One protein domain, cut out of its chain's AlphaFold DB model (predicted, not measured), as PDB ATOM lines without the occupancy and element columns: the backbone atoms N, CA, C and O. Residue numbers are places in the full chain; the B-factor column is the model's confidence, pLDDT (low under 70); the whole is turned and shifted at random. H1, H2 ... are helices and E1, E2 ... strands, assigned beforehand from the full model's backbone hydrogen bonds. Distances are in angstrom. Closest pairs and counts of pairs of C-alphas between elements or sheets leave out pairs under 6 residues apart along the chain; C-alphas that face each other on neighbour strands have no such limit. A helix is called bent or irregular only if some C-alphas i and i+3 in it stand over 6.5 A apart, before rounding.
ATOM      1  N   GLU A   2      31.909  -7.286  29.248       72.69
ATOM      2  CA  GLU A   2      31.467  -6.597  28.024       72.69
ATOM      3  C   GLU A   2      32.118  -7.113  26.737       72.69
ATOM      4  O   GLU A   2      31.412  -7.348  25.765       72.69
ATOM      5  N   ASP A   3      33.435  -7.344  26.728       72.06
ATOM      6  CA  ASP A   3      34.127  -7.868  25.540       72.06
ATOM      7  C   ASP A   3      33.582  -9.229  25.094       72.06
ATOM      8  O   ASP A   3      33.412  -9.473  23.906       72.06
ATOM      9  N   VAL A   4      33.293 -10.124  26.045       71.94
ATOM     10  CA  VAL A   4      32.799 -11.474  25.740       71.94
ATOM     11  C   VAL A   4      31.348 -11.415  25.282       71.94
ATOM     12  O   VAL A   4      30.999 -12.079  24.314       71.94
ATOM     13  N   THR A   5      30.525 -10.581  25.920       69.62
ATOM     14  CA  THR A   5      29.136 -10.364  25.502       69.62
ATOM     15  C   THR A   5      29.060  -9.753  24.100       69.62
ATOM     16  O   THR A   5      28.268 -10.211  23.293       69.62
ATOM     17  N   ARG A   6      29.933  -8.801  23.744       67.69
ATOM     18  CA  ARG A   6      29.986  -8.252  22.373       67.69
ATOM     19  C   ARG A   6      30.448  -9.262  21.319       67.69
ATOM     20  O   ARG A   6      30.132  -9.088  20.149       67.69
ATOM     21  N   LEU A   7      31.247 -10.256  21.707       62.34
ATOM     22  CA  LEU A   7      31.818 -11.247  20.789       62.34
ATOM     23  C   LEU A   7      30.938 -12.487  20.601       62.34
ATOM     24  O   LEU A   7      30.992 -13.101  19.540       62.34
ATOM     25  N   ALA A   8      30.207 -12.892  21.638       62.12
ATOM     26  CA  ALA A   8      29.493 -14.168  21.692       62.12
ATOM     27  C   ALA A   8      28.024 -14.040  22.135       62.12
ATOM     28  O   ALA A   8      27.385 -15.059  22.379       62.12
ATOM     29  N   GLY A   9      27.533 -12.812  22.301       59.97
ATOM     30  CA  GLY A   9      26.141 -12.484  22.600       59.97
ATOM     31  C   GLY A   9      25.443 -11.800  21.422       59.97
ATOM     32  O   GLY A   9      26.061 -11.551  20.384       59.97
ATOM     33  N   GLU A  10      24.163 -11.481  21.591       65.50
ATOM     34  CA  GLU A  10      23.334 -10.829  20.570       65.50
ATOM     35  C   GLU A  10      23.337  -9.294  20.689       65.50
ATOM     36  O   GLU A  10      23.758  -8.721  21.695       65.50
ATOM     37  N   GLN A  11      22.825  -8.596  19.664       61.41
ATOM     38  CA  GLN A  11      22.757  -7.122  19.648       61.41
ATOM     39  C   GLN A  11      21.971  -6.512  20.822       61.41
ATOM     40  O   GLN A  11      22.216  -5.356  21.170       61.41
ATOM     41  N   HIS A  12      21.042  -7.262  21.418       69.19
ATOM     42  CA  HIS A  12      20.217  -6.808  22.541       69.19
ATOM     43  C   HIS A  12      20.735  -7.277  23.906       69.19
ATOM     44  O   HIS A  12      20.093  -7.016  24.925       69.19
ATOM     45  N   ASP A  13      21.900  -7.930  23.953       81.19
ATOM     46  CA  ASP A  13      22.467  -8.385  25.212       81.19
ATOM     47  C   ASP A  13      22.876  -7.196  26.088       81.19
ATOM     48  O   ASP A  13      23.584  -6.272  25.676       81.19
ATOM     49  N   PHE A  14      22.450  -7.240  27.345       85.19
ATOM     50  CA  PHE A  14      22.699  -6.195  28.325       85.19
ATOM     51  C   PHE A  14      23.695  -6.676  29.374       85.19
ATOM     52  O   PHE A  14      23.518  -7.736  29.974       85.19
ATOM     53  N   VAL A  15      24.707  -5.855  29.657       88.44
ATOM     54  CA  VAL A  15      25.623  -6.049  30.786       88.44
ATOM     55  C   VAL A  15      25.353  -4.970  31.825       88.44
ATOM     56  O   VAL A  15      25.510  -3.781  31.557       88.44
ATOM     57  N   GLY A  16      24.967  -5.392  33.026       87.31
ATOM     58  CA  GLY A  16      24.753  -4.517  34.172       87.31
ATOM     59  C   GLY A  16      25.775  -4.767  35.276       87.31
ATOM     60  O   GLY A  16      26.188  -5.902  35.517       87.31
ATOM     61  N   HIS A  17      26.150  -3.710  35.993       90.44
ATOM     62  CA  HIS A  17      26.905  -3.816  37.241       90.44
ATOM     63  C   HIS A  17      25.933  -3.770  38.421       90.44
ATOM     64  O   HIS A  17      25.131  -2.844  38.523       90.44
ATOM     65  N   ILE A  18      25.976  -4.781  39.290       87.19
ATOM     66  CA  ILE A  18      25.130  -4.842  40.493       87.19
ATOM     67  C   ILE A  18      25.813  -4.082  41.639       87.19
ATOM     68  O   ILE A  18      25.156  -3.354  42.382       87.19
ATOM     69  N   GLY A  19      27.131  -4.251  41.781       83.06
ATOM     70  CA  GLY A  19      27.951  -3.634  42.823       83.06
ATOM     71  C   GLY A  19      29.134  -4.518  43.220       83.06
ATOM     72  O   GLY A  19      29.091  -5.735  43.058       83.06
ATOM     73  N   GLY A  20      30.213  -3.921  43.733       87.94
ATOM     74  CA  GLY A  20      31.442  -4.666  44.032       87.94
ATOM     75  C   GLY A  20      32.015  -5.336  42.777       87.94
ATOM     76  O   GLY A  20      32.184  -4.674  41.753       87.94
ATOM     77  N   ASP A  21      32.275  -6.639  42.849       88.12
ATOM     78  CA  ASP A  21      32.726  -7.492  41.742       88.12
ATOM     79  C   ASP A  21      31.575  -8.191  40.989       88.12
ATOM     80  O   ASP A  21      31.822  -9.009  40.101       88.12
ATOM     81  N   ASP A  22      30.317  -7.872  41.314       90.25
ATOM     82  CA  ASP A  22      29.149  -8.580  40.799       90.25
ATOM     83  C   ASP A  22      28.517  -7.909  39.577       90.25
ATOM     84  O   ASP A  22      28.083  -6.754  39.609       90.25
ATOM     85  N   PHE A  23      28.382  -8.693  38.508       91.94
ATOM     86  CA  PHE A  23      27.787  -8.289  37.235       91.94
ATOM     87  C   PHE A  23      26.606  -9.189  36.872       91.94
ATOM     88  O   PHE A  23      26.551 -10.355  37.269       91.94
ATOM     89  N   ILE A  24      25.682  -8.653  36.078       91.50
ATOM     90  CA  ILE A  24      24.590  -9.392  35.446       91.50
ATOM     91  C   ILE A  24      24.704  -9.271  33.933       91.50
ATOM     92  O   ILE A  24      25.059  -8.215  33.414       91.50
ATOM     93  N   VAL A  25      24.391 -10.358  33.236       90.94
ATOM     94  CA  VAL A  25      24.214 -10.357  31.788       90.94
ATOM     95  C   VAL A  25      22.808 -10.859  31.502       90.94
ATOM     96  O   VAL A  25      22.431 -11.925  31.987       90.94
ATOM     97  N   LEU A  26      22.037 -10.069  30.764       89.00
ATOM     98  CA  LEU A  26      20.781 -10.496  30.158       89.00
ATOM     99  C   LEU A  26      21.084 -10.761  28.690       89.00
ATOM    100  O   LEU A  26      21.673  -9.905  28.035       89.00
ATOM    101  N   SER A  27      20.738 -11.948  28.212       86.38
ATOM    102  CA  SER A  27      21.028 -12.367  26.847       86.38
ATOM    103  C   SER A  27      19.802 -13.025  26.242       86.38
ATOM    104  O   SER A  27      19.137 -13.815  26.916       86.38
ATOM    105  N   GLU A  28      19.520 -12.681  24.990       82.31
ATOM    106  CA  GLU A  28      18.443 -13.271  24.182       82.31
ATOM    107  C   GLU A  28      18.988 -14.310  23.189       82.31
ATOM    108  O   GLU A  28      18.311 -14.668  22.232       82.31
ATOM    109  N   THR A  29      20.223 -14.785  23.385       71.94
ATOM    110  CA  THR A  29      20.879 -15.675  22.423       71.94
ATOM    111  C   THR A  29      20.138 -17.003  22.228       71.94
ATOM    112  O   THR A  29      19.831 -17.716  23.187       71.94
ATOM    113  N   ASP A  30      19.909 -17.350  20.959       65.62
ATOM    114  CA  ASP A  30      19.418 -18.665  20.524       65.62
ATOM    115  C   ASP A  30      20.503 -19.750  20.649       65.62
ATOM    116  O   ASP A  30      20.230 -20.957  20.630       65.62
ATOM    117  N   ASP A  31      21.765 -19.327  20.753       68.12
ATOM    118  CA  ASP A  31      22.904 -20.212  20.913       68.12
ATOM    119  C   ASP A  31      22.951 -20.733  22.364       68.12
ATOM    120  O   ASP A  31      22.537 -20.031  23.287       68.12
ATOM    121  N   PRO A  32      23.449 -21.956  22.649       67.25
ATOM    122  CA  PRO A  32      23.366 -22.497  23.999       67.25
ATOM    123  C   PRO A  32      24.028 -21.537  24.999       67.25
ATOM    124  O   PRO A  32      25.243 -21.343  24.906       67.25
ATOM    125  N   PRO A  33      23.311 -20.998  26.006       73.88
ATOM    126  CA  PRO A  33      23.863 -19.998  26.932       73.88
ATOM    127  C   PRO A  33      25.063 -20.536  27.737       73.88
ATOM    128  O   PRO A  33      25.902 -19.798  28.253       73.88
ATOM    129  N   ILE A  34      25.212 -21.861  27.755       81.62
ATOM    130  CA  ILE A  34      26.396 -22.588  28.213       81.62
ATOM    131  C   ILE A  34      27.683 -22.140  27.492       81.62
ATOM    132  O   ILE A  34      28.739 -22.072  28.125       81.62
ATOM    133  N   LYS A  35      27.636 -21.850  26.184       86.00
ATOM    134  CA  LYS A  35      28.792 -21.365  25.413       86.00
ATOM    135  C   LYS A  35      29.283 -20.029  25.960       86.00
ATOM    136  O   LYS A  35      30.479 -19.897  26.214       86.00
ATOM    137  N   LEU A  36      28.375 -19.086  26.212       85.69
ATOM    138  CA  LEU A  36      28.714 -17.772  26.756       85.69
ATOM    139  C   LEU A  36      29.432 -17.900  28.108       85.69
ATOM    140  O   LEU A  36      30.509 -17.333  28.291       85.69
ATOM    141  N   CYS A  37      28.912 -18.731  29.020       90.50
ATOM    142  CA  CYS A  37      29.570 -18.995  30.304       90.50
ATOM    143  C   CYS A  37      30.977 -19.584  30.139       90.50
ATOM    144  O   CYS A  37      31.908 -19.154  30.821       90.50
ATOM    145  N   LYS A  38      31.151 -20.545  29.224       90.88
ATOM    146  CA  LYS A  38      32.463 -21.148  28.943       90.88
ATOM    147  C   LYS A  38      33.458 -20.119  28.408       90.88
ATOM    148  O   LYS A  38      34.594 -20.092  28.873       90.88
ATOM    149  N   TYR A  39      33.035 -19.256  27.486       90.50
ATOM    150  CA  TYR A  39      33.890 -18.189  26.964       90.50
ATOM    151  C   TYR A  39      34.258 -17.162  28.035       90.50
ATOM    152  O   TYR A  39      35.416 -16.755  28.108       90.50
ATOM    153  N   MET A  40      33.311 -16.779  28.896       91.31
ATOM    154  CA  MET A  40      33.573 -15.865  30.011       91.31
ATOM    155  C   MET A  40      34.619 -16.431  30.971       91.31
ATOM    156  O   MET A  40      35.564 -15.724  31.316       91.31
ATOM    157  N   ILE A  41      34.483 -17.705  31.351       92.56
ATOM    158  CA  ILE A  41      35.448 -18.398  32.216       92.56
ATOM    159  C   ILE A  41      36.820 -18.470  31.543       92.56
ATOM    160  O   ILE A  41      37.794 -17.992  32.113       92.56
ATOM    161  N   ALA A  42      36.900 -18.965  30.304       90.88
ATOM    162  CA  ALA A  42      38.174 -19.100  29.596       90.88
ATOM    163  C   ALA A  42      38.897 -17.754  29.424       90.88
ATOM    164  O   ALA A  42      40.111 -17.656  29.608       90.88
ATOM    165  N   ARG A  43      38.150 -16.693  29.098       90.31
ATOM    166  CA  ARG A  43      38.704 -15.345  28.930       90.31
ATOM    167  C   ARG A  43      39.177 -14.737  30.249       90.31
ATOM    168  O   ARG A  43      40.132 -13.954  30.228       90.31
ATOM    169  N   PHE A  44      38.501 -15.049  31.352       90.31
ATOM    170  CA  PHE A  44      38.890 -14.620  32.690       90.31
ATOM    171  C   PHE A  44      40.142 -15.363  33.158       90.31
ATOM    172  O   PHE A  44      41.149 -14.717  33.435       90.31
ATOM    173  N   ASP A  45      40.122 -16.695  33.139       88.44
ATOM    174  CA  ASP A  45      41.232 -17.541  33.590       88.44
ATOM    175  C   ASP A  45      42.511 -17.284  32.775       88.44
ATOM    176  O   ASP A  45      43.605 -17.197  33.327       88.44
ATOM    177  N   GLY A  46      42.386 -17.065  31.460       86.12
ATOM    178  CA  GLY A  46      43.526 -16.716  30.607       86.12
ATOM    179  C   GLY A  46      44.080 -15.301  30.829       86.12
ATOM    180  O   GLY A  46      45.214 -15.025  30.446       86.12
ATOM    181  N   GLY A  47      43.299 -14.392  31.419       84.50
ATOM    182  CA  GLY A  47      43.698 -13.001  31.658       84.50
ATOM    183  C   GLY A  47      44.166 -12.725  33.086       84.50
ATOM    184  O   GLY A  47      45.021 -11.867  33.299       84.50
ATOM    185  N   VAL A  48      43.619 -13.449  34.065       82.81
ATOM    186  CA  VAL A  48      43.822 -13.173  35.492       82.81
ATOM    187  C   VAL A  48      45.282 -13.348  35.921       82.81
ATOM    188  O   VAL A  48      45.780 -12.578  36.740       82.81
ATOM    189  N   GLY A  49      46.013 -14.277  35.293       74.12
ATOM    190  CA  GLY A  49      47.426 -14.536  35.584       74.12
ATOM    191  C   GLY A  49      48.333 -13.305  35.457       74.12
ATOM    192  O   GLY A  49      49.282 -13.165  36.225       74.12
ATOM    193  N   VAL A  74      42.570 -15.473  41.872       84.56
ATOM    194  CA  VAL A  74      41.123 -15.187  41.960       84.56
ATOM    195  C   VAL A  74      40.345 -15.937  40.880       84.56
ATOM    196  O   VAL A  74      40.849 -16.141  39.781       84.56
ATOM    197  N   THR A  75      39.096 -16.316  41.171       89.19
ATOM    198  CA  THR A  75      38.267 -17.115  40.254       89.19
ATOM    199  C   THR A  75      36.900 -16.514  39.977       89.19
ATOM    200  O   THR A  75      36.328 -15.789  40.799       89.19
ATOM    201  N   LEU A  76      36.345 -16.873  38.821       92.94
ATOM    202  CA  LEU A  76      35.047 -16.416  38.345       92.94
ATOM    203  C   LEU A  76      33.957 -17.452  38.642       92.94
ATOM    204  O   LEU A  76      34.045 -18.608  38.238       92.94
ATOM    205  N   SER A  77      32.880 -17.025  39.301       94.69
ATOM    206  CA  SER A  77      31.702 -17.869  39.525       94.69
ATOM    207  C   SER A  77      30.485 -17.294  38.828       94.69
ATOM    208  O   SER A  77      30.104 -16.155  39.090       94.69
ATOM    209  N   LEU A  78      29.850 -18.103  37.985       95.56
ATOM    210  CA  LEU A  78      28.706 -17.702  37.175       95.56
ATOM    211  C   LEU A  78      27.445 -18.469  37.587       95.56
ATOM    212  O   LEU A  78      27.444 -19.694  37.712       95.56
ATOM    213  N   SER A  79      26.348 -17.741  37.771       94.81
ATOM    214  CA  SER A  79      25.003 -18.308  37.879       94.81
ATOM    215  C   SER A  79      24.278 -18.118  36.554       94.81
ATOM    216  O   SER A  79      24.023 -16.975  36.175       94.81
ATOM    217  N   LEU A  80      23.934 -19.213  35.877       93.56
ATOM    218  CA  LEU A  80      23.180 -19.175  34.626       93.56
ATOM    219  C   LEU A  80      21.721 -19.571  34.876       93.56
ATOM    220  O   LEU A  80      21.442 -20.695  35.294       93.56
ATOM    221  N   LEU A  81      20.801 -18.650  34.607       91.69
ATOM    222  CA  LEU A  81      19.365 -18.910  34.610       91.69
ATOM    223  C   LEU A  81      18.856 -18.907  33.174       91.69
ATOM    224  O   LEU A  81      19.039 -17.918  32.470       91.69
ATOM    225  N   CYS A  82      18.197 -19.989  32.769       89.38
ATOM    226  CA  CYS A  82      17.521 -20.071  31.478       89.38
ATOM    227  C   CYS A  82      16.013 -19.915  31.687       89.38
ATOM    228  O   CYS A  82      15.424 -20.648  32.485       89.38
ATOM    229  N   TRP A  83      15.390 -18.976  30.982       86.62
ATOM    230  CA  TRP A  83      13.944 -18.774  31.007       86.62
ATOM    231  C   TRP A  83      13.343 -19.197  29.667       86.62
ATOM    232  O   TRP A  83      13.874 -18.839  28.623       86.62
ATOM    233  N   ASP A  84      12.262 -19.970  29.715       83.69
ATOM    234  CA  ASP A  84      11.545 -20.482  28.541       83.69
ATOM    235  C   ASP A  84      10.546 -19.478  27.942       83.69
ATOM    236  O   ASP A  84      10.010 -19.713  26.865       83.69
ATOM    237  N   GLY A  85      10.279 -18.363  28.631       84.19
ATOM    238  CA  GLY A  85       9.284 -17.372  28.216       84.19
ATOM    239  C   GLY A  85       7.831 -17.770  28.501       84.19
ATOM    240  O   GLY A  85       6.935 -16.946  28.319       84.19
ATOM    241  N   GLU A  86       7.574 -18.988  28.981       84.06
ATOM    242  CA  GLU A  86       6.216 -19.501  29.210       84.06
ATOM    243  C   GLU A  86       5.696 -19.119  30.600       84.06
ATOM    244  O   GLU A  86       4.521 -18.789  30.789       84.06
ATOM    245  N   HIS A  87       6.587 -19.119  31.591       82.06
ATOM    246  CA  HIS A  87       6.228 -18.882  32.984       82.06
ATOM    247  C   HIS A  87       6.347 -17.406  33.367       82.06
ATOM    248  O   HIS A  87       7.328 -16.737  33.040       82.06
ATOM    249  N   LYS A  88       5.385 -16.897  34.149       85.25
ATOM    250  CA  LYS A  88       5.509 -15.566  34.756       85.25
ATOM    251  C   LYS A  88       6.643 -15.568  35.775       85.25
ATOM    252  O   LYS A  88       6.588 -16.284  36.772       85.25
ATOM    253  N   VAL A  89       7.622 -14.701  35.555       87.31
ATOM    254  CA  VAL A  89       8.740 -14.475  36.470       87.31
ATOM    255  C   VAL A  89       8.673 -13.065  37.038       87.31
ATOM    256  O   VAL A  89       8.260 -12.125  36.360       87.31
ATOM    257  N   THR A  90       9.076 -12.903  38.296       89.69
ATOM    258  CA  THR A  90       9.282 -11.577  38.892       89.69
ATOM    259  C   THR A  90      10.770 -11.338  39.143       89.69
ATOM    260  O   THR A  90      11.527 -12.299  39.320       89.69
ATOM    261  N   PRO A  91      11.220 -10.074  39.232       88.38
ATOM    262  CA  PRO A  91      12.613  -9.769  39.556       88.38
ATOM    263  C   PRO A  91      13.092 -10.426  40.862       88.38
ATOM    264  O   PRO A  91      14.242 -10.854  40.955       88.38
ATOM    265  N   ALA A  92      12.207 -10.567  41.855       88.75
ATOM    266  CA  ALA A  92      12.522 -11.238  43.115       88.75
ATOM    267  C   ALA A  92      12.809 -12.736  42.917       88.75
ATOM    268  O   ALA A  92      13.756 -13.260  43.501       88.75
ATOM    269  N   MET A  93      12.035 -13.403  42.054       88.94
ATOM    270  CA  MET A  93      12.228 -14.815  41.709       88.94
ATOM    271  C   MET A  93      13.587 -15.035  41.042       88.94
ATOM    272  O   MET A  93      14.354 -15.906  41.455       88.94
ATOM    273  N   ILE A  94      13.906 -14.197  40.051       89.06
ATOM    274  CA  ILE A  94      15.181 -14.235  39.321       89.06
ATOM    275  C   ILE A  94      16.341 -14.001  40.290       89.06
ATOM    276  O   ILE A  94      17.293 -14.777  40.316       89.06
ATOM    277  N   SER A  95      16.237 -12.976  41.139       89.00
ATOM    278  CA  SER A  95      17.261 -12.640  42.130       89.00
ATOM    279  C   SER A  95      17.516 -13.792  43.111       89.00
ATOM    280  O   SER A  95      18.665 -14.179  43.340       89.00
ATOM    281  N   GLN A  96      16.456 -14.410  43.641       90.69
ATOM    282  CA  GLN A  96      16.571 -15.532  44.574       90.69
ATOM    283  C   GLN A  96      17.203 -16.766  43.915       90.69
ATOM    284  O   GLN A  96      18.099 -17.391  44.494       90.69
ATOM    285  N   ALA A  97      16.768 -17.105  42.699       91.12
ATOM    286  CA  ALA A  97      17.319 -18.223  41.945       91.12
ATOM    287  C   ALA A  97      18.799 -17.983  41.597       91.12
ATOM    288  O   ALA A  97      19.638 -18.853  41.846       91.12
ATOM    289  N   ALA A  98      19.146 -16.780  41.129       91.31
ATOM    290  CA  ALA A  98      20.516 -16.402  40.795       91.31
ATOM    291  C   ALA A  98      21.424 -16.476  42.027       91.31
ATOM    292  O   ALA A  98      22.485 -17.095  41.973       91.31
ATOM    293  N   ALA A  99      20.985 -15.942  43.173       91.50
ATOM    294  CA  ALA A  99      21.734 -16.012  44.426       91.50
ATOM    295  C   ALA A  99      21.984 -17.463  44.877       91.50
ATOM    296  O   ALA A  99      23.096 -17.804  45.295       91.50
ATOM    297  N   ARG A 100      20.981 -18.343  44.749       93.38
ATOM    298  CA  ARG A 100      21.109 -19.773  45.073       93.38
ATOM    299  C   ARG A 100      22.115 -20.477  44.161       93.38
ATOM    300  O   ARG A 100      22.946 -21.240  44.660       93.38
ATOM    301  N   LEU A 101      22.049 -20.258  42.847       94.38
ATOM    302  CA  LEU A 101      22.995 -20.852  41.894       94.38
ATOM    303  C   LEU A 101      24.402 -20.290  42.086       94.38
ATOM    304  O   LEU A 101      25.371 -21.042  42.092       94.38
ATOM    305  N   LYS A 102      24.518 -18.988  42.341       92.44
ATOM    306  CA  LYS A 102      25.791 -18.327  42.624       92.44
ATOM    307  C   LYS A 102      26.450 -18.899  43.871       92.44
ATOM    308  O   LYS A 102      27.649 -19.146  43.851       92.44
ATOM    309  N   LYS A 103      25.687 -19.180  44.934       92.69
ATOM    310  CA  LYS A 103      26.212 -19.860  46.128       92.69
ATOM    311  C   LYS A 103      26.782 -21.244  45.793       92.69
ATOM    312  O   LYS A 103      27.838 -21.591  46.309       92.69
ATOM    313  N   GLN A 104      26.119 -22.001  44.919       93.19
ATOM    314  CA  GLN A 104      26.606 -23.310  44.463       93.19
ATOM    315  C   GLN A 104      27.869 -23.175  43.608       93.19
ATOM    316  O   GLN A 104      28.853 -23.849  43.881       93.19
ATOM    317  N   ALA A 105      27.886 -22.251  42.643       93.56
ATOM    318  CA  ALA A 105      29.064 -21.979  41.820       93.56
ATOM    319  C   ALA A 105      30.259 -21.521  42.669       93.56
ATOM    320  O   ALA A 105      31.388 -21.920  42.411       93.56
ATOM    321  N   LYS A 106      30.012 -20.731  43.725       90.75
ATOM    322  CA  LYS A 106      31.046 -20.282  44.665       90.75
ATOM    323  C   LYS A 106      31.627 -21.404  45.533       90.75
ATOM    324  O   LYS A 106      32.712 -21.209  46.072       90.75
ATOM    325  N   ALA A 107      30.925 -22.527  45.682       89.75
ATOM    326  CA  ALA A 107      31.399 -23.696  46.423       89.75
ATOM    327  C   ALA A 107      32.291 -24.623  45.576       89.75
ATOM    328  O   ALA A 107      32.929 -25.520  46.121       89.75
ATOM    329  N   VAL A 108      32.337 -24.417  44.257       89.50
ATOM    330  CA  VAL A 108      33.250 -25.129  43.362       89.50
ATOM    331  C   VAL A 108      34.619 -24.453  43.428       89.50
ATOM    332  O   VAL A 108      34.722 -23.232  43.325       89.50
ATOM    333  N   SER A 109      35.672 -25.249  43.620       85.38
ATOM    334  CA  SER A 109      37.048 -24.757  43.527       85.38
ATOM    335  C   SER A 109      37.382 -24.426  42.071       85.38
ATOM    336  O   SER A 109      37.024 -25.181  41.169       85.38
ATOM    337  N   GLY A 110      38.068 -23.305  41.839       87.69
ATOM    338  CA  GLY A 110      38.317 -22.797  40.488       87.69
ATOM    339  C   GLY A 110      37.223 -21.858  39.971       87.69
ATOM    340  O   GLY A 110      36.347 -21.408  40.719       87.69
ATOM    341  N   SER A 111      37.312 -21.524  38.686       92.38
ATOM    342  CA  SER A 111      36.250 -20.824  37.966       92.38
ATOM    343  C   SER A 111      35.187 -21.821  37.509       92.38
ATOM    344  O   SER A 111      35.503 -22.893  36.996       92.38
ATOM    345  N   ALA A 112      33.912 -21.492  37.707       94.19
ATOM    346  CA  ALA A 112      32.816 -22.424  37.462       94.19
ATOM    347  C   ALA A 112      31.504 -21.707  37.155       94.19
ATOM    348  O   ALA A 112      31.264 -20.584  37.606       94.19
ATOM    349  N   TYR A 113      30.617 -22.398  36.444       95.25
ATOM    350  CA  TYR A 113      29.230 -21.983  36.296       95.25
ATOM    351  C   TYR A 113      28.284 -23.072  36.803       95.25
ATOM    352  O   TYR A 113      28.575 -24.262  36.692       95.25
ATOM    353  N   VAL A 114      27.139 -22.658  37.338       93.88
ATOM    354  CA  VAL A 114      26.017 -23.551  37.646       93.88
ATOM    355  C   VAL A 114      24.798 -23.029  36.907       93.88
ATOM    356  O   VAL A 114      24.478 -21.842  36.998       93.88
ATOM    357  N   ALA A 115      24.145 -23.919  36.166       91.69
ATOM    358  CA  ALA A 115      22.992 -23.600  35.345       91.69
ATOM    359  C   ALA A 115      21.727 -24.258  35.896       91.69
ATOM    360  O   ALA A 115      21.765 -25.407  36.340       91.69
ATOM    361  N   ALA A 116      20.608 -23.547  35.821       89.38
ATOM    362  CA  ALA A 116      19.283 -24.133  35.953       89.38
ATOM    363  C   ALA A 116      18.307 -23.405  35.024       89.38
ATOM    364  O   ALA A 116      18.443 -22.203  34.789       89.38
ATOM    365  N   GLY A 117      17.300 -24.123  34.526       85.44
ATOM    366  CA  GLY A 117      16.085 -23.454  34.061       85.44
ATOM    367  C   GLY A 117      15.414 -22.761  35.245       85.44
ATOM    368  O   GLY A 117      15.644 -23.178  36.380       85.44
ATOM    369  N   ILE A 118      14.614 -21.722  35.015       73.94
ATOM    370  CA  ILE A 118      13.715 -21.183  36.041       73.94
ATOM    371  C   ILE A 118      12.575 -22.203  36.218       73.94
ATOM    372  O   ILE A 118      11.697 -22.252  35.362       73.94
TER     373      ILE A 118
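Overview. This is residues 2 to 49 and 74 to 118 of the 126 residues of an uncharacterized protein of Paenibacillus sp. OV219 (UniProt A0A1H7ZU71). A short ribbon of two parallel strands, E3 and E4, lies between two helices: H3 packs along one of its faces, and residues 33 to 41 of H2 pack on the other, while the rest of H2 runs on past the ribbon's end. Beyond the E3 edge stands a separate antiparallel hairpin, E1 and E2, with E2 toward E3, and the short helix H1 packs on H2 near this hairpin. The 93 printed residues include three named helices and four named strands, in the order H1 E1 E2 H2 E3 H3 E4, and the class is mixed, helices and strands. The whole is compact, with a radius of gyration of the C-alphas of 13.0 A, and spans 42 by 30 by 24 A.

Along the chain. Find C-alpha 77 at (31.702, -17.869, 39.525); from there E3 runs through residues 77 to 82, 16.5 A. E4, residues 112 to 117, is 17.1 A long and ends at C-alpha 117 at (16.085, -23.454, 34.061). Between them in the chain, look for H3 at residues 91 to 106, 21.8 A. H2, residues 33 to 49, is the longest helix at 25.7 A; it is irregular, but only just: C-alphas 46 and 49 are 6.7 A apart. E1, residues 14 to 19, measures 15.6 A, and E2, residues 22 to 26, measures 13.7 A. H1, residues 2 to 8, begins at C-alpha 2 at (31.467, -6.597, 28.024) and is 10.1 A long.

Arrangement. Start with E3 and E4, parallel at 17 degrees: N 80 and O 114 are 2.9 A apart, within hydrogen-bond range. E3, H3 and E4 form a strand-helix-strand unit, two parallel neighbour strands with a helix between them in the chain, and its crossover is left-handed. The closest C-alphas of E3 and H3 are those of Ser 79 and Lys 102, 4.8 A apart. For H2 and E4 they are those of Cys 37 and Tyr 113, 6.7 A apart. E2 and E3 are near each other, with 8 pairs of C-alphas within 10 A. Look next at the hairpin E1 and E2, antiparallel at 158 degrees, where N 16 and O 24 are 2.9 A apart, within hydrogen-bond range. H1 touches residues 36 to 43 of H2 at a steep tilt of 48 degrees, opposite ways; their closest C-alphas, those of Val 4 and Met 40, are 6.2 A apart. H2 and H3 are apart. In H1 and H3 every O i to N i+4 pair is within hydrogen-bond range; in H2, 12 of 13 are.

Size, cuts and confidence. The two C-alphas farthest apart are those of Gly 49 and Glu 86, 42.0 A. Residues 50 to 73 are not printed, and C-alphas 49 and 74 are 9.0 A apart across this cut. Of the links that are printed whole, no link is long. The mean pLDDT of the printed part is 85.1; look for values under 70 at residues 5 to 12 and 30 to 32.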